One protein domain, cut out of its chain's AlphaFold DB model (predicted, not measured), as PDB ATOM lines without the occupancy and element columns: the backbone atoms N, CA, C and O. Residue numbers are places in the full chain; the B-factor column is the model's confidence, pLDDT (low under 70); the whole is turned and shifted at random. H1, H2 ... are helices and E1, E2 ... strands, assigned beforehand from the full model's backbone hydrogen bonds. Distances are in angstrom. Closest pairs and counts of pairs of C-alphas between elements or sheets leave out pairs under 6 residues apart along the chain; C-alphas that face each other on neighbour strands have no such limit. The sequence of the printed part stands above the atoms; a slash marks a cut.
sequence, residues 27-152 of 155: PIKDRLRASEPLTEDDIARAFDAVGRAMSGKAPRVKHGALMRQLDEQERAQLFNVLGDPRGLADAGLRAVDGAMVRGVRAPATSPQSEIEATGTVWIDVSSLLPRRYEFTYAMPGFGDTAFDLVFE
ATOM      1  N   PRO A  27     -26.897 -30.916  33.625       93.31
ATOM      2  CA  PRO A  27     -28.037 -31.190  34.495       93.31
ATOM      3  C   PRO A  27     -28.979 -29.990  34.627       93.31
ATOM      4  O   PRO A  27     -30.196 -30.160  34.591       93.31
ATOM      5  N   ILE A  28     -28.435 -28.770  34.724       94.62
ATOM      6  CA  ILE A  28     -29.263 -27.569  34.839       94.62
ATOM      7  C   ILE A  28     -29.896 -27.186  33.498       94.62
ATOM      8  O   ILE A  28     -31.068 -26.829  33.473       94.62
ATOM      9  N   LYS A  29     -29.200 -27.357  32.366       95.12
ATOM     10  CA  LYS A  29     -29.792 -27.176  31.026       95.12
ATOM     11  C   LYS A  29     -30.971 -28.120  30.804       95.12
ATOM     12  O   LYS A  29     -32.015 -27.695  30.321       95.12
ATOM     13  N   ASP A  30     -30.819 -29.391  31.170       95.31
ATOM     14  CA  ASP A  30     -31.892 -30.379  31.059       95.31
ATOM     15  C   ASP A  30     -33.062 -30.012  31.979       95.31
ATOM     16  O   ASP A  30     -34.217 -30.062  31.552       95.31
ATOM     17  N   ARG A  31     -32.771 -29.529  33.194       96.31
ATOM     18  CA  ARG A  31     -33.801 -29.070  34.126       96.31
ATOM     19  C   ARG A  31     -34.575 -27.855  33.618       96.31
ATOM     20  O   ARG A  31     -35.801 -27.858  33.697       96.31
ATOM     21  N   LEU A  32     -33.882 -26.852  33.076       96.50
ATOM     22  CA  LEU A  32     -34.504 -25.664  32.490       96.50
ATOM     23  C   LEU A  32     -35.390 -26.019  31.291       96.50
ATOM     24  O   LEU A  32     -36.398 -25.353  31.073       96.50
ATOM     25  N   ARG A  33     -35.043 -27.070  30.535       96.44
ATOM     26  CA  ARG A  33     -35.800 -27.558  29.370       96.44
ATOM     27  C   ARG A  33     -37.051 -28.363  29.744       96.44
ATOM     28  O   ARG A  33     -37.920 -28.539  28.894       96.44
ATOM     29  N   ALA A  34     -37.126 -28.867  30.973       95.88
ATOM     30  CA  ALA A  34     -38.219 -29.707  31.447       95.88
ATOM     31  C   ALA A  34     -39.502 -28.888  31.681       95.88
ATOM     32  O   ALA A  34     -39.440 -27.741  32.123       95.88
ATOM     33  N   SER A  35     -40.674 -29.452  31.386       93.44
ATOM     34  CA  SER A  35     -41.958 -28.735  31.474       93.44
ATOM     35  C   SER A  35     -42.379 -28.395  32.903       93.44
ATOM     36  O   SER A  35     -43.150 -27.462  33.111       93.44
ATOM     37  N   GLU A  36     -41.884 -29.143  33.886       96.19
ATOM     38  CA  GLU A  36     -42.225 -28.979  35.293       96.19
ATOM     39  C   GLU A  36     -41.759 -27.613  35.812       96.19
ATOM     40  O   GLU A  36     -40.635 -27.204  35.486       96.19
ATOM     41  N   PRO A  37     -42.565 -26.925  36.648       96.12
ATOM     42  CA  PRO A  37     -42.180 -25.663  37.271       96.12
ATOM     43  C   PRO A  37     -40.849 -25.766  38.011       96.12
ATOM     44  O   PRO A  37     -40.598 -26.792  38.644       96.12
ATOM     45  N   LEU A  38     -39.996 -24.744  37.927       96.00
ATOM     46  CA  LEU A  38     -38.728 -24.734  38.665       96.00
ATOM     47  C   LEU A  38     -38.979 -24.621  40.171       96.00
ATOM     48  O   LEU A  38     -39.843 -23.860  40.605       96.00
ATOM     49  N   THR A  39     -38.201 -25.355  40.962       94.81
ATOM     50  CA  THR A  39     -38.127 -25.127  42.408       94.81
ATOM     51  C   THR A  39     -37.195 -23.955  42.721       94.81
ATOM     52  O   THR A  39     -36.424 -23.514  41.869       94.81
ATOM     53  N   GLU A  40     -37.216 -23.472  43.963       92.19
ATOM     54  CA  GLU A  40     -36.268 -22.447  44.425       92.19
ATOM     55  C   GLU A  40     -34.807 -22.909  44.266       92.19
ATOM     56  O   GLU A  40     -33.978 -22.175  43.728       92.19
ATOM     57  N   ASP A  41     -34.509 -24.167  44.610       93.00
ATOM     58  CA  ASP A  41     -33.182 -24.766  44.408       93.00
ATOM     59  C   ASP A  41     -32.785 -24.839  42.925       93.00
ATOM     60  O   ASP A  41     -31.616 -24.664  42.573       93.00
ATOM     61  N   ASP A  42     -33.742 -25.110  42.029       95.44
ATOM     62  CA  ASP A  42     -33.489 -25.093  40.587       95.44
ATOM     63  C   ASP A  42     -33.109 -23.689  40.112       95.44
ATOM     64  O   ASP A  42     -32.165 -23.545  39.335       95.44
ATOM     65  N   ILE A  43     -33.811 -22.661  40.600       95.12
ATOM     66  CA  ILE A  43     -33.544 -21.259  40.264       95.12
ATOM     67  C   ILE A  43     -32.165 -20.836  40.780       95.12
ATOM     68  O   ILE A  43     -31.378 -20.288  40.008       95.12
ATOM     69  N   ALA A  44     -31.825 -21.156  42.031       92.75
ATOM     70  CA  ALA A  44     -30.510 -20.855  42.594       92.75
ATOM     71  C   ALA A  44     -29.376 -21.488  41.766       92.75
ATOM     72  O   ALA A  44     -28.436 -20.805  41.355       92.75
ATOM     73  N   ARG A  45     -29.506 -22.775  41.408       93.31
ATOM     74  CA  ARG A  45     -28.528 -23.463  40.543       93.31
ATOM     75  C   ARG A  45     -28.462 -22.881  39.132       93.31
ATOM     76  O   ARG A  45     -27.380 -22.839  38.542       93.31
ATOM     77  N   ALA A  46     -29.598 -22.461  38.574       94.12
ATOM     78  CA  ALA A  46     -29.641 -21.794  37.278       94.12
ATOM     79  C   ALA A  46     -28.859 -20.480  37.317       94.12
ATOM     80  O   ALA A  46     -28.087 -20.214  36.401       94.12
ATOM     81  N   PHE A  47     -28.996 -19.706  38.390       93.31
ATOM     82  CA  PHE A  47     -28.300 -18.436  38.575       93.31
ATOM     83  C   PHE A  47     -26.791 -18.607  38.724       93.31
ATOM     84  O   PHE A  47     -26.035 -17.881  38.080       93.31
ATOM     85  N   ASP A  48     -26.341 -19.618  39.466       92.12
ATOM     86  CA  ASP A  48     -24.917 -19.959  39.532       92.12
ATOM     87  C   ASP A  48     -24.352 -20.284  38.141       92.12
ATOM     88  O   ASP A  48     -23.243 -19.876  37.784       92.12
ATOM     89  N   ALA A  49     -25.115 -21.026  37.337       93.38
ATOM     90  CA  ALA A  49     -24.711 -21.400  35.988       93.38
ATOM     91  C   ALA A  49     -24.746 -20.208  35.017       93.38
ATOM     92  O   ALA A  49     -23.829 -20.053  34.209       93.38
ATOM     93  N   VAL A  50     -25.737 -19.321  35.144       93.81
ATOM     94  CA  VAL A  50     -25.808 -18.046  34.413       93.81
ATOM     95  C   VAL A  50     -24.613 -17.161  34.764       93.81
ATOM     96  O   VAL A  50     -23.947 -16.661  33.861       93.81
ATOM     97  N   GLY A  51     -24.274 -17.023  36.047       91.50
ATOM     98  CA  GLY A  51     -23.110 -16.260  36.501       91.50
ATOM     99  C   GLY A  51     -21.804 -16.775  35.890       91.50
ATOM    100  O   GLY A  51     -20.998 -15.988  35.390       91.50
ATOM    101  N   ARG A  52     -21.622 -18.104  35.828       91.81
ATOM    102  CA  ARG A  52     -20.489 -18.718  35.113       91.81
ATOM    103  C   ARG A  52     -20.527 -18.432  33.611       91.81
ATOM    104  O   ARG A  52     -19.498 -18.067  33.048       91.81
ATOM    105  N   ALA A  53     -21.685 -18.565  32.967       91.75
ATOM    106  CA  ALA A  53     -21.841 -18.353  31.527       91.75
ATOM    107  C   ALA A  53     -21.596 -16.893  31.105       91.75
ATOM    108  O   ALA A  53     -21.054 -16.649  30.018       91.75
ATOM    109  N   MET A  54     -21.980 -15.945  31.968       90.69
ATOM    110  CA  MET A  54     -21.770 -14.504  31.816       90.69
ATOM    111  C   MET A  54     -20.350 -14.060  32.184       90.69
ATOM    112  O   MET A  54     -19.959 -12.951  31.824       90.69
ATOM    113  N   SER A  55     -19.571 -14.884  32.887       89.62
ATOM    114  CA  SER A  55     -18.234 -14.503  33.340       89.62
ATOM    115  C   SER A  55     -17.347 -14.089  32.162       89.62
ATOM    116  O   SER A  55     -17.243 -14.794  31.157       89.62
ATOM    117  N   GLY A  56     -16.743 -12.905  32.272       85.19
ATOM    118  CA  GLY A  56     -15.918 -12.312  31.220       85.19
ATOM    119  C   GLY A  56     -16.684 -11.765  30.010       85.19
ATOM    120  O   GLY A  56     -16.032 -11.351  29.055       85.19
ATOM    121  N   LYS A  57     -18.026 -11.734  30.031       88.69
ATOM    122  CA  LYS A  57     -18.875 -11.205  28.950       88.69
ATOM    123  C   LYS A  57     -19.745 -10.061  29.460       88.69
ATOM    124  O   LYS A  57     -20.410 -10.178  30.487       88.69
ATOM    125  N   ALA A  58     -19.791  -8.964  28.712       87.19
ATOM    126  CA  ALA A  58     -20.689  -7.857  29.012       87.19
ATOM    127  C   ALA A  58     -21.994  -8.006  28.211       87.19
ATOM    128  O   ALA A  58     -21.924  -8.138  26.985       87.19
ATOM    129  N   PRO A  59     -23.176  -7.961  28.858       91.44
ATOM    130  CA  PRO A  59     -24.431  -7.908  28.128       91.44
ATOM    131  C   PRO A  59     -24.519  -6.615  27.309       91.44
ATOM    132  O   PRO A  59     -24.070  -5.544  27.731       91.44
ATOM    133  N   ARG A  60     -25.135  -6.720  26.137       93.44
ATOM    134  CA  ARG A  60     -25.506  -5.611  25.259       93.44
ATOM    135  C   ARG A  60     -26.975  -5.735  24.882       93.44
ATOM    136  O   ARG A  60     -27.504  -6.840  24.825       93.44
ATOM    137  N   VAL A  61     -27.616  -4.610  24.597       92.88
ATOM    138  CA  VAL A  61     -28.983  -4.578  24.075       92.88
ATOM    139  C   VAL A  61     -28.942  -4.598  22.557       92.88
ATOM    140  O   VAL A  61     -28.192  -3.839  21.936       92.88
ATOM    141  N   LYS A  62     -29.781  -5.442  21.960       89.56
ATOM    142  CA  LYS A  62     -30.061  -5.422  20.528       89.56
ATOM    143  C   LYS A  62     -31.227  -4.474  20.247       89.56
ATOM    144  O   LYS A  62     -32.319  -4.647  20.776       89.56
ATOM    145  N   HIS A  63     -31.007  -3.492  19.378       81.38
ATOM    146  CA  HIS A  63     -32.027  -2.555  18.916       81.38
ATOM    147  C   HIS A  63     -32.052  -2.551  17.382       81.38
ATOM    148  O   HIS A  63     -31.230  -1.910  16.723       81.38
ATOM    149  N   GLY A  64     -32.962  -3.335  16.800       79.19
ATOM    150  CA  GLY A  64     -32.974  -3.595  15.360       79.19
ATOM    151  C   GLY A  64     -31.681  -4.283  14.902       79.19
ATOM    152  O   GLY A  64     -31.363  -5.384  15.355       79.19
ATOM    153  N   ALA A  65     -30.942  -3.632  14.001       78.56
ATOM    154  CA  ALA A  65     -29.643  -4.105  13.512       78.56
ATOM    155  C   ALA A  65     -28.453  -3.666  14.386       78.56
ATOM    156  O   ALA A  65     -27.328  -4.099  14.145       78.56
ATOM    157  N   LEU A  66     -28.679  -2.799  15.377       85.38
ATOM    158  CA  LEU A  66     -27.622  -2.218  16.200       85.38
ATOM    159  C   LEU A  66     -27.491  -2.947  17.536       85.38
ATOM    160  O   LEU A  66     -28.471  -3.428  18.105       85.38
ATOM    161  N   MET A  67     -26.265  -2.975  18.049       90.69
ATOM    162  CA  MET A  67     -25.954  -3.411  19.406       90.69
ATOM    163  C   MET A  67     -25.415  -2.219  20.185       90.69
ATOM    164  O   MET A  67     -24.548  -1.493  19.694       90.69
ATOM    165  N   ARG A  68     -25.914  -2.018  21.402       93.19
ATOM    166  CA  ARG A  68     -25.427  -0.970  22.305       93.19
ATOM    167  C   ARG A  68     -25.235  -1.504  23.712       93.19
ATOM    168  O   ARG A  68     -25.772  -2.545  24.073       93.19
ATOM    169  N   GLN A  69     -24.461  -0.783  24.513       92.69
ATOM    170  CA  GLN A  69     -24.409  -1.064  25.944       92.69
ATOM    171  C   GLN A  69     -25.786  -0.831  26.578       92.69
ATOM    172  O   GLN A  69     -26.560   0.002  26.091       92.69
ATOM    173  N   LEU A  70     -26.069  -1.588  27.641       91.81
ATOM    174  CA  LEU A  70     -27.196  -1.296  28.521       91.81
ATOM    175  C   LEU A  70     -26.971   0.091  29.118       91.81
ATOM    176  O   LEU A  70     -25.854   0.399  29.550       91.81
ATOM    177  N   ASP A  71     -28.016   0.907  29.147       91.88
ATOM    178  CA  ASP A  71     -27.980   2.118  29.955       91.88
ATOM    179  C   ASP A  71     -28.052   1.773  31.456       91.88
ATOM    180  O   ASP A  71     -28.127   0.608  31.865       91.88
ATOM    181  N   GLU A  72     -27.956   2.790  32.309       90.06
ATOM    182  CA  GLU A  72     -27.962   2.591  33.757       90.06
ATOM    183  C   GLU A  72     -29.263   1.954  34.262       90.06
ATOM    184  O   GLU A  72     -29.214   1.090  35.143       90.06
ATOM    185  N   GLN A  73     -30.402   2.331  33.680       88.44
ATOM    186  CA  GLN A  73     -31.716   1.842  34.080       88.44
ATOM    187  C   GLN A  73     -31.916   0.383  33.657       88.44
ATOM    188  O   GLN A  73     -32.300  -0.443  34.483       88.44
ATOM    189  N   GLU A  74     -31.612   0.042  32.407       91.19
ATOM    190  CA  GLU A  74     -31.683  -1.327  31.884       91.19
ATOM    191  C   GLU A  74     -30.756  -2.262  32.655       91.19
ATOM    192  O   GLU A  74     -31.122  -3.393  32.984       91.19
ATOM    193  N   ARG A  75     -29.551  -1.780  32.984       90.31
ATOM    194  CA  ARG A  75     -28.598  -2.526  33.803       90.31
ATOM    195  C   ARG A  75     -29.174  -2.782  35.191       90.31
ATOM    196  O   ARG A  75     -29.168  -3.927  35.632       90.31
ATOM    197  N   ALA A  76     -29.688  -1.756  35.865       88.25
ATOM    198  CA  ALA A  76     -30.299  -1.918  37.181       88.25
ATOM    199  C   ALA A  76     -31.474  -2.908  37.139       88.25
ATOM    200  O   ALA A  76     -31.547  -3.811  37.964       88.25
ATOM    201  N   GLN A  77     -32.345  -2.803  36.137       88.19
ATOM    202  CA  GLN A  77     -33.484  -3.703  35.950       88.19
ATOM    203  C   GLN A  77     -33.065  -5.164  35.741       88.19
ATOM    204  O   GLN A  77     -33.563  -6.053  36.431       88.19
ATOM    205  N   LEU A  78     -32.115  -5.412  34.837       89.06
ATOM    206  CA  LEU A  78     -31.596  -6.755  34.580       89.06
ATOM    207  C   LEU A  78     -30.951  -7.357  35.838       89.06
ATOM    208  O   LEU A  78     -31.239  -8.497  36.205       89.06
ATOM    209  N   PHE A  79     -30.083  -6.594  36.506       88.94
ATOM    210  CA  PHE A  79     -29.339  -7.085  37.665       88.94
ATOM    211  C   PHE A  79     -30.156  -7.118  38.958       88.94
ATOM    212  O   PHE A  79     -29.798  -7.877  39.850       88.94
ATOM    213  N   ASN A  80     -31.281  -6.407  39.051       85.88
ATOM    214  CA  ASN A  80     -32.234  -6.599  40.146       85.88
ATOM    215  C   ASN A  80     -32.816  -8.014  40.135       85.88
ATOM    216  O   ASN A  80     -32.976  -8.611  41.192       85.88
ATOM    217  N   VAL A  81     -33.097  -8.565  38.948       86.06
ATOM    218  CA  VAL A  81     -33.555  -9.955  38.834       86.06
ATOM    219  C   VAL A  81     -32.391 -10.917  39.025       86.06
ATOM    220  O   VAL A  81     -32.546 -11.891  39.742       86.06
ATOM    221  N   LEU A  82     -31.234 -10.660  38.402       87.25
ATOM    222  CA  LEU A  82     -30.082 -11.575  38.434       87.25
ATOM    223  C   LEU A  82     -29.277 -11.557  39.748       87.25
ATOM    224  O   LEU A  82     -28.441 -12.432  39.956       87.25
ATOM    225  N   GLY A  83     -29.477 -10.554  40.603       83.38
ATOM    226  CA  GLY A  83     -28.637 -10.299  41.774       83.38
ATOM    227  C   GLY A  83     -28.986 -11.117  43.019       83.38
ATOM    228  O   GLY A  83     -28.099 -11.357  43.836       83.38
ATOM    229  N   ASP A  84     -30.239 -11.554  43.170       82.38
ATOM    230  CA  ASP A  84     -30.688 -12.363  44.308       82.38
ATOM    231  C   ASP A  84     -31.693 -13.429  43.841       82.38
ATOM    232  O   ASP A  84     -32.780 -13.074  43.386       82.38
ATOM    233  N   PRO A  85     -31.365 -14.732  43.937       81.25
ATOM    234  CA  PRO A  85     -32.276 -15.798  43.529       81.25
ATOM    235  C   PRO A  85     -33.461 -16.002  44.489       81.25
ATOM    236  O   PRO A  85     -34.399 -16.728  44.151       81.25
ATOM    237  N   ARG A  86     -33.442 -15.409  45.690       79.81
ATOM    238  CA  ARG A  86     -34.475 -15.631  46.712       79.81
ATOM    239  C   ARG A  86     -35.783 -14.944  46.344       79.81
ATOM    240  O   ARG A  86     -35.807 -13.782  45.949       79.81
ATOM    241  N   GLY A  87     -36.893 -15.654  46.537       81.19
ATOM    242  CA  GLY A  87     -38.233 -15.126  46.254       81.19
ATOM    243  C   GLY A  87     -38.537 -14.950  44.763       81.19
ATOM    244  O   GLY A  87     -39.557 -14.352  44.418       81.19
ATOM    245  N   LEU A  88     -37.679 -15.471  43.882       90.88
ATOM    246  CA  LEU A  88     -37.940 -15.520  42.454       90.88
ATOM    247  C   LEU A  88     -38.901 -16.659  42.117       90.88
ATOM    248  O   LEU A  88     -38.868 -17.736  42.710       90.88
ATOM    249  N   ALA A  89     -39.743 -16.417  41.120       93.00
ATOM    250  CA  ALA A  89     -40.714 -17.377  40.627       93.00
ATOM    251  C   ALA A  89     -40.373 -17.816  39.204       93.00
ATOM    252  O   ALA A  89     -39.837 -17.059  38.393       93.00
ATOM    253  N   ASP A  90     -40.750 -19.040  38.875       96.06
ATOM    254  CA  ASP A  90     -40.692 -19.533  37.512       96.06
ATOM    255  C   ASP A  90     -41.770 -18.876  36.637       96.06
ATOM    256  O   ASP A  90     -42.961 -18.917  36.950       96.06
ATOM    257  N   ALA A  91     -41.353 -18.280  35.520       95.69
ATOM    258  CA  ALA A  91     -42.246 -17.692  34.521       95.69
ATOM    259  C   ALA A  91     -42.535 -18.642  33.346       95.69
ATOM    260  O   ALA A  91     -43.247 -18.269  32.410       95.69
ATOM    261  N   GLY A  92     -42.012 -19.870  33.401       96.62
ATOM    262  CA  GLY A  92     -42.293 -20.936  32.451       96.62
ATOM    263  C   GLY A  92     -41.365 -20.958  31.237       96.62
ATOM    264  O   GLY A  92     -40.393 -20.207  31.128       96.62
ATOM    265  N   LEU A  93     -41.662 -21.884  30.324       96.88
ATOM    266  CA  LEU A  93     -40.929 -22.120  29.079       96.88
ATOM    267  C   LEU A  93     -41.618 -21.464  27.891       96.88
ATOM    268  O   LEU A  93     -42.832 -21.592  27.732       96.88
ATOM    269  N   ARG A  94     -40.835 -20.854  26.999       95.88
ATOM    270  CA  ARG A  94     -41.331 -20.435  25.682       95.88
ATOM    271  C   ARG A  94     -40.223 -20.347  24.641       95.88
ATOM    272  O   ARG A  94     -39.042 -20.245  24.967       95.88
ATOM    273  N   ALA A  95     -40.626 -20.328  23.374       93.44
ATOM    274  CA  ALA A  95     -39.744 -19.957  22.279       93.44
ATOM    275  C   ALA A  95     -39.664 -18.429  22.162       93.44
ATOM    276  O   ALA A  95     -40.690 -17.752  22.116       93.44
ATOM    277  N   VAL A  96     -38.450 -17.899  22.063       87.75
ATOM    278  CA  VAL A  96     -38.164 -16.515  21.654       87.75
ATOM    279  C   VAL A  96     -37.185 -16.625  20.499       87.75
ATOM    280  O   VAL A  96     -36.228 -17.375  20.633       87.75
ATOM    281  N   ASP A  97     -37.410 -15.969  19.359       85.50
ATOM    282  CA  ASP A  97     -36.487 -15.937  18.206       85.50
ATOM    283  C   ASP A  97     -35.777 -17.275  17.910       85.50
ATOM    284  O   ASP A  97     -34.543 -17.349  17.861       85.50
ATOM    285  N   GLY A  98     -36.550 -18.361  17.834       87.00
ATOM    286  CA  GLY A  98     -36.061 -19.710  17.528       87.00
ATOM    287  C   GLY A  98     -35.246 -20.422  18.618       87.00
ATOM    288  O   GLY A  98     -34.876 -21.573  18.402       87.00
ATOM    289  N   ALA A  99     -34.989 -19.806  19.778       92.44
ATOM    290  CA  ALA A  99     -34.364 -20.484  20.915       92.44
ATOM    291  C   ALA A  99     -35.361 -20.715  22.045       92.44
ATOM    292  O   ALA A  99     -36.312 -19.957  22.246       92.44
ATOM    293  N   MET A 100     -35.115 -21.785  22.794       96.94
ATOM    294  CA  MET A 100     -35.909 -22.118  23.960       96.94
ATOM    295  C   MET A 100     -35.372 -21.391  25.178       96.94
ATOM    296  O   MET A 100     -34.185 -21.503  25.493       96.94
ATOM    297  N   VAL A 101     -36.253 -20.646  25.842       97.69
ATOM    298  CA  VAL A 101     -35.915 -19.840  27.011       97.69
ATOM    299  C   VAL A 101     -36.774 -20.230  28.208       97.69
ATOM    300  O   VAL A 101     -37.967 -20.505  28.061       97.69
ATOM    301  N   ARG A 102     -36.171 -20.220  29.400       97.94
ATOM    302  CA  ARG A 102     -36.868 -20.356  30.681       97.94
ATOM    303  C   ARG A 102     -36.874 -19.012  31.391       97.94
ATOM    304  O   ARG A 102     -35.821 -18.394  31.539       97.94
ATOM    305  N   GLY A 103     -38.053 -18.539  31.769       97.12
ATOM    306  CA  GLY A 103     -38.206 -17.256  32.441       97.12
ATOM    307  C   GLY A 103     -38.070 -17.392  33.952       97.12
ATOM    308  O   GLY A 103     -38.672 -18.282  34.546       97.12
ATOM    309  N   VAL A 104     -37.331 -16.480  34.573       95.75
ATOM    310  CA  VAL A 104     -37.312 -16.292  36.027       95.75
ATOM    311  C   VAL A 104     -37.793 -14.878  36.328       95.75
ATOM    312  O   VAL A 104     -37.337 -13.917  35.703       95.75
ATOM    313  N   ARG A 105     -38.752 -14.758  37.244       93.88
ATOM    314  CA  ARG A 105     -39.483 -13.527  37.541       93.88
ATOM    315  C   ARG A 105     -39.225 -13.059  38.964       93.88
ATOM    316  O   ARG A 105     -39.364 -13.838  39.902       93.88
ATOM    317  N   ALA A 106     -38.954 -11.768  39.104       90.62
ATOM    318  CA  ALA A 106     -38.907 -11.055  40.371       90.62
ATOM    319  C   ALA A 106     -40.056 -10.037  40.460       90.62
ATOM    320  O   ALA A 106     -40.462  -9.481  39.427       90.62
ATOM    321  N   PRO A 107     -40.541  -9.715  41.671       84.19
ATOM    322  CA  PRO A 107     -41.196  -8.436  41.912       84.19
ATOM    323  C   PRO A 107     -40.271  -7.299  41.463       84.19
ATOM    324  O   PRO A 107     -39.068  -7.335  41.720       84.19
ATOM    325  N   ALA A 108     -40.817  -6.293  40.790       78.25
ATOM    326  CA  ALA A 108     -40.056  -5.133  40.353       78.25
ATOM    327  C   ALA A 108     -40.639  -3.856  40.952       78.25
ATOM    328  O   ALA A 108     -41.855  -3.679  41.029       78.25
ATOM    329  N   THR A 109     -39.757  -2.946  41.359       70.88
ATOM    330  CA  THR A 109     -40.170  -1.624  41.824       70.88
ATOM    331  C   THR A 109     -40.703  -0.830  40.644       70.88
ATOM    332  O   THR A 109     -39.967  -0.501  39.711       70.88
ATOM    333  N   SER A 110     -41.993  -0.526  40.696       63.09
ATOM    334  CA  SER A 110     -42.646   0.326  39.719       63.09
ATOM    335  C   SER A 110     -42.258   1.798  39.927       63.09
ATOM    336  O   SER A 110     -42.330   2.287  41.058       63.09
ATOM    337  N   PRO A 111     -41.904   2.539  38.858       66.56
ATOM    338  CA  PRO A 111     -41.811   4.000  38.900       66.56
ATOM    339  C   PRO A 111     -43.122   4.671  39.345       66.56
ATOM    340  O   PRO A 111     -43.102   5.761  39.911       66.56
ATOM    341  N   GLN A 112     -44.263   4.016  39.117       67.31
ATOM    342  CA  GLN A 112     -45.571   4.377  39.653       67.31
ATOM    343  C   GLN A 112     -45.847   3.491  40.868       67.31
ATOM    344  O   GLN A 112     -46.380   2.389  40.735       67.31
ATOM    345  N   SER A 113     -45.473   3.971  42.052       65.38
ATOM    346  CA  SER A 113     -45.477   3.211  43.314       65.38
ATOM    347  C   SER A 113     -46.814   2.562  43.698       65.38
ATOM    348  O   SER A 113     -46.838   1.704  44.572       65.38
ATOM    349  N   GLU A 114     -47.918   2.969  43.071       73.25
ATOM    350  CA  GLU A 114     -49.265   2.433  43.302       73.25
ATOM    351  C   GLU A 114     -49.576   1.164  42.490       73.25
ATOM    352  O   GLU A 114     -50.612   0.539  42.708       73.25
ATOM    353  N   ILE A 115     -48.711   0.781  41.543       76.06
ATOM    354  CA  ILE A 115     -48.961  -0.324  40.612       76.06
ATOM    355  C   ILE A 115     -47.881  -1.384  40.783       76.06
ATOM    356  O   ILE A 115     -46.693  -1.102  40.648       76.06
ATOM    357  N   GLU A 116     -48.296  -2.622  41.042       84.31
ATOM    358  CA  GLU A 116     -47.389  -3.764  41.063       84.31
ATOM    359  C   GLU A 116     -46.759  -3.983  39.682       84.31
ATOM    360  O   GLU A 116     -47.425  -3.878  38.648       84.31
ATOM    361  N   ALA A 117     -45.473  -4.318  39.662       87.88
ATOM    362  CA  ALA A 117     -44.759  -4.655  38.444       87.88
ATOM    363  C   ALA A 117     -43.867  -5.875  38.662       87.88
ATOM    364  O   ALA A 117     -43.491  -6.222  39.783       87.88
ATOM    365  N   THR A 118     -43.523  -6.537  37.564       91.06
ATOM    366  CA  THR A 118     -42.655  -7.712  37.567       91.06
ATOM    367  C   THR A 118     -41.561  -7.560  36.528       91.06
ATOM    368  O   THR A 118     -41.795  -7.048  35.435       91.06
ATOM    369  N   GLY A 119     -40.361  -8.009  36.882       92.94
ATOM    370  CA  GLY A 119     -39.229  -8.132  35.976       92.94
ATOM    371  C   GLY A 119     -39.003  -9.606  35.683       92.94
ATOM    372  O   GLY A 119     -38.867 -10.400  36.610       92.94
ATOM    373  N   THR A 120     -38.978  -9.991  34.412       95.56
ATOM    374  CA  THR A 120     -38.717 -11.367  33.981       95.56
ATOM    375  C   THR A 120     -37.458 -11.409  33.130       95.56
ATOM    376  O   THR A 120     -37.380 -10.751  32.093       95.56
ATOM    377  N   VAL A 121     -36.484 -12.221  33.539       95.94
ATOM    378  CA  VAL A 121     -35.310 -12.551  32.726       95.94
ATOM    379  C   VAL A 121     -35.538 -13.897  32.059       95.94
ATOM    380  O   VAL A 121     -35.762 -14.910  32.718       95.94
ATOM    381  N   TRP A 122     -35.458 -13.911  30.734       97.31
ATOM    382  CA  TRP A 122     -35.575 -15.107  29.911       97.31
ATOM    383  C   TRP A 122     -34.186 -15.654  29.602       97.31
ATOM    384  O   TRP A 122     -33.429 -15.043  28.848       97.31
ATOM    385  N   ILE A 123     -33.859 -16.804  30.186       97.06
ATOM    386  CA  ILE A 123     -32.555 -17.461  30.075       97.06
ATOM    387  C   ILE A 123     -32.612 -18.472  28.935       97.06
ATOM    388  O   ILE A 123     -33.472 -19.352  28.931       97.06
ATOM    389  N   ASP A 124     -31.694 -18.375  27.976       96.69
ATOM    390  CA  ASP A 124     -31.545 -19.377  26.921       96.69
ATOM    391  C   ASP A 124     -31.087 -20.712  27.517       96.69
ATOM    392  O   ASP A 124     -30.040 -20.811  28.155       96.69
ATOM    393  N   VAL A 125     -31.873 -21.764  27.291       95.94
ATOM    394  CA  VAL A 125     -31.659 -23.080  27.908       95.94
ATOM    395  C   VAL A 125     -30.366 -23.750  27.428       95.94
ATOM    396  O   VAL A 125     -29.824 -24.617  28.109       95.94
ATOM    397  N   SER A 126     -29.863 -23.395  26.247       93.56
ATOM    398  CA  SER A 126     -28.679 -24.031  25.660       93.56
ATOM    399  C   SER A 126     -27.392 -23.327  26.078       93.56
ATOM    400  O   SER A 126     -26.410 -23.993  26.417       93.56
ATOM    401  N   SER A 127     -27.397 -21.995  26.053       93.88
ATOM    402  CA  SER A 127     -26.224 -21.167  26.360       93.88
ATOM    403  C   SER A 127     -26.151 -20.702  27.813       93.88
ATOM    404  O   SER A 127     -25.075 -20.305  28.250       93.88
ATOM    405  N   LEU A 128     -27.267 -20.762  28.551       95.25
ATOM    406  CA  LEU A 128     -27.431 -20.227  29.909       95.25
ATOM    407  C   LEU A 128     -27.216 -18.715  30.012       95.25
ATOM    408  O   LEU A 128     -27.053 -18.173  31.101       95.25
ATOM    409  N   LEU A 129     -27.235 -18.025  28.876       95.00
ATOM    410  CA  LEU A 129     -27.157 -16.577  28.827       95.00
ATOM    411  C   LEU A 129     -28.569 -15.981  28.864       95.00
ATOM    412  O   LEU A 129     -29.477 -16.504  28.206       95.00
ATOM    413  N   PRO A 130     -28.775 -14.871  29.591       95.38
ATOM    414  CA  PRO A 130     -29.973 -14.062  29.446       95.38
ATOM    415  C   PRO A 130     -30.161 -13.669  27.981       95.38
ATOM    416  O   PRO A 130     -29.219 -13.259  27.312       95.38
ATOM    417  N   ARG A 131     -31.376 -13.786  27.460       95.12
ATOM    418  CA  ARG A 131     -31.675 -13.443  26.064       95.12
ATOM    419  C   ARG A 131     -32.664 -12.305  25.939       95.12
ATOM    420  O   ARG A 131     -32.628 -11.579  24.954       95.12
ATOM    421  N   ARG A 132     -33.531 -12.136  26.930       95.19
ATOM    422  CA  ARG A 132     -34.525 -11.069  26.950       95.19
ATOM    423  C   ARG A 132     -34.860 -10.697  28.379       95.19
ATOM    424  O   ARG A 132     -34.947 -11.571  29.240       95.19
ATOM    425  N   TYR A 133     -35.080  -9.415  28.599       94.75
ATOM    426  CA  TYR A 133     -35.697  -8.901  29.807       94.75
ATOM    427  C   TYR A 133     -37.069  -8.329  29.462       94.75
ATOM    428  O   TYR A 133     -37.238  -7.712  28.408       94.75
ATOM    429  N   GLU A 134     -38.039  -8.545  30.343       94.25
ATOM    430  CA  GLU A 134     -39.379  -7.975  30.249       94.25
ATOM    431  C   GLU A 134     -39.764  -7.361  31.588       94.25
ATOM    432  O   GLU A 134     -39.715  -8.028  32.618       94.25
ATOM    433  N   PHE A 135     -40.161  -6.097  31.560       91.19
ATOM    434  CA  PHE A 135     -40.816  -5.421  32.662       91.19
ATOM    435  C   PHE A 135     -42.293  -5.282  32.325       91.19
ATOM    436  O   PHE A 135     -42.650  -4.737  31.278       91.19
ATOM    437  N   THR A 136     -43.148  -5.773  33.212       90.44
ATOM    438  CA  THR A 136     -44.593  -5.805  32.991       90.44
ATOM    439  C   THR A 136     -45.312  -5.284  34.218       90.44
ATOM    440  O   THR A 136     -45.099  -5.794  35.324       90.44
ATOM    441  N   TYR A 137     -46.177  -4.295  34.020       87.31
ATOM    442  CA  TYR A 137     -47.114  -3.854  35.047       87.31
ATOM    443  C   TYR A 137     -48.238  -4.878  35.214       87.31
ATOM    444  O   TYR A 137     -48.685  -5.499  34.253       87.31
ATOM    445  N   ALA A 138     -48.760  -5.015  36.432       83.69
ATOM    446  CA  ALA A 138     -49.951  -5.827  36.686       83.69
ATOM    447  C   ALA A 138     -51.184  -5.302  35.923       83.69
ATOM    448  O   ALA A 138     -52.081  -6.071  35.579       83.69
ATOM    449  N   MET A 139     -51.216  -3.997  35.632       81.44
ATOM    450  CA  MET A 139     -52.231  -3.373  34.790       81.44
ATOM    451  C   MET A 139     -51.691  -3.127  33.370       81.44
ATOM    452  O   MET A 139     -50.665  -2.459  33.225       81.44
ATOM    453  N   PRO A 140     -52.379  -3.593  32.312       74.50
ATOM    454  CA  PRO A 140     -51.967  -3.345  30.931       74.50
ATOM    455  C   PRO A 140     -51.956  -1.853  30.570       74.50
ATOM    456  O   PRO A 140     -52.832  -1.100  30.991       74.50
ATOM    457  N   GLY A 141     -51.012  -1.439  29.718       73.00
ATOM    458  CA  GLY A 141     -50.993  -0.096  29.117       73.00
ATOM    459  C   GLY A 141     -50.230   0.980  29.901       73.00
ATOM    460  O   GLY A 141     -50.211   2.130  29.471       73.00
ATOM    461  N   PHE A 142     -49.562   0.617  31.000       74.81
ATOM    462  CA  PHE A 142     -48.805   1.549  31.852       74.81
ATOM    463  C   PHE A 142     -47.321   1.701  31.474       74.81
ATOM    464  O   PHE A 142     -46.583   2.413  32.150       74.81
ATOM    465  N   GLY A 143     -46.906   1.099  30.354       75.00
ATOM    466  CA  GLY A 143     -45.560   1.254  29.800       75.00
ATOM    467  C   GLY A 143     -44.660   0.043  30.021       75.00
ATOM    468  O   GLY A 143     -43.536   0.199  30.490       75.00
ATOM    469  N   ASP A 144     -45.147  -1.151  29.679       84.31
ATOM    470  CA  ASP A 144     -44.320  -2.360  29.656       84.31
ATOM    471  C   ASP A 144     -43.084  -2.140  28.776       84.31
ATOM    472  O   ASP A 144     -43.166  -1.556  27.688       84.31
ATOM    473  N   THR A 145     -41.932  -2.625  29.233       87.25
ATOM    474  CA  THR A 145     -40.686  -2.546  28.468       87.25
ATOM    475  C   THR A 145     -40.123  -3.935  28.236       87.25
ATOM    476  O   THR A 145     -40.264  -4.845  29.049       87.25
ATOM    477  N   ALA A 146     -39.474  -4.113  27.093       91.75
ATOM    478  CA  ALA A 146     -38.744  -5.328  26.795       91.75
ATOM    479  C   ALA A 146     -37.502  -4.992  25.980       91.75
ATOM    480  O   ALA A 146     -37.549  -4.142  25.088       91.75
ATOM    481  N   PHE A 147     -36.406  -5.683  26.268       92.38
ATOM    482  CA  PHE A 147     -35.181  -5.571  25.490       92.38
ATOM    483  C   PHE A 147     -34.493  -6.925  25.357       92.38
ATOM    484  O   PHE A 147     -34.473  -7.735  26.288       92.38
ATOM    485  N   ASP A 148     -33.931  -7.161  24.175       93.81
ATOM    486  CA  ASP A 148     -33.207  -8.385  23.863       93.81
ATOM    487  C   ASP A 148     -31.719  -8.204  24.165       93.81
ATOM    488  O   ASP A 148     -31.114  -7.175  23.850       93.81
ATOM    489  N   LEU A 149     -31.136  -9.227  24.776       93.25
ATOM    490  CA  LEU A 149     -29.761  -9.259  25.240       93.25
ATOM    491  C   LEU A 149     -28.901 -10.082  24.290       93.25
ATOM    492  O   LEU A 149     -29.267 -11.176  23.855       93.25
ATOM    493  N   VAL A 150     -27.722  -9.551  23.997       92.88
ATOM    494  CA  VAL A 150     -26.675 -10.223  23.237       92.88
ATOM    495  C   VAL A 150     -25.370 -10.155  24.013       92.88
ATOM    496  O   VAL A 150     -25.087  -9.180  24.709       92.88
ATOM    497  N   PHE A 151     -24.582 -11.216  23.904       89.62
ATOM    498  CA  PHE A 151     -23.299 -11.356  24.575       89.62
ATOM    499  C   PHE A 151     -22.253 -11.624  23.504       89.62
ATOM    500  O   PHE A 151     -22.355 -12.603  22.763       89.62
ATOM    501  N   GLU A 152     -21.266 -10.745  23.403       76.38
ATOM    502  CA  GLU A 152     -20.104 -10.969  22.549       76.38
ATOM    503  C   GLU A 152     -19.071 -11.787  23.332       76.38
ATOM    504  O   GLU A 152     -18.910 -11.612  24.543       76.38
TER     505      GLU A 152
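Overview. This is residues 27 to 152 of the 155 residues of an uncharacterized protein of Acidobacteria bacterium (UniProt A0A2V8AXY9). A strongly twisted, curled sheet of seven strands wraps round the helix H3, while the longer helix H2 crosses over the same face and the short helix H1 packs on H2 and near E4; the opposite face bears no named helix, which leaves two layers. Five strands, E3 to E7, go back and forth as a meander, each the antiparallel neighbour of the one before, and the small hairpin E1 and E2 widens the sheet beside the last residues of E7. The printed part has 126 residues, with three named helices and seven named strands in the order H1 H2 E1 E2 H3 E3 E4 E5 E6 E7, a mixed class. The antiparallel sheet runs E2 E1 E7 E6 E5 E4 E3. The whole is compact, with a radius of gyration of the C-alphas of 14.0 A, and rounded, spanning 40 by 33 by 25 A.

Arrangement. H1, residues 27 to 33, touches H2, residues 40 to 54, about perpendicular at 77 degrees; the closest C-alphas, those of Ile 28 and Ala 46, are 6.3 A apart. E1, residues 59 to 63, and E2, residues 66 to 69, form an antiparallel hairpin, with N 61 and O 68 2.8 A apart. H3, residues 72 to 82, is close to H2 but not clearly touching, at a steep tilt of 47 degrees, opposite ways; the closest C-alphas are those of Phe 47 and Leu 82, 7.1 A. E3, residues 89 to 96, bends by 58 degrees at residue 93 and forms a hairpin with E4, residues 99 to 108, with N 91 and O 103 at 2.9 A. E5, residues 117 to 124, follows as a hairpin with E4, with N 104 and O 121 at 2.9 A. E6, residues 130 to 137, is antiparallel to E5 at 163 degrees, with N 120 and O 134 at 2.8 A. E7, residues 145 to 151, is staggered: residues 145 to 148 pair with E6, where N 133 and O 147 are 2.9 A apart, and residues 148 to 151 with E1, where N 60 and O 150 are 2.8 A apart. The three helices are on the same face of the sheet. H1 stands up from it at 44 degrees, with a height over the sheet of 10.4 A; the C-alphas of Leu 32 and Arg 102 of E4 are closest, 6.1 A. H2, at a height over the sheet of 9.4 A, runs across the strands, at 67 degrees to E4 on the local plane. The sheet curls round H3; the closest C-alphas of H3 and E4 are those of Val 81 and Ala 106, 5.7 A. H1 and H3 are apart. In H1 and H2 every O i to N i+4 pair is within hydrogen-bond range, in H3 6 of 7.

Along the chain. H1 begins at C-alpha 27 (-28.037, -31.190, 34.495). H2 is 20.8 A from first to last C-alpha and H3 15.1 A. E4 is the longest strand by residues, 25.4 A, from C-alpha 99 (-34.364, -20.484, 20.915); E5 measures 22.9 A, E6 20.7 A, E7 19.9 A and E3 19.2 A. E7 ends at C-alpha 151 (-23.299, -11.356, 24.575).

Size, cuts and confidence. The two C-alphas farthest apart, those of Pro 27 and Glu 114, are 40.7 A apart. The printed part has no cut, and no link is long; that from E4 to E5 is short, with 8 residues. The mean pLDDT of the printed part is 89.4, and residues 110 to 113 in that link are under 70.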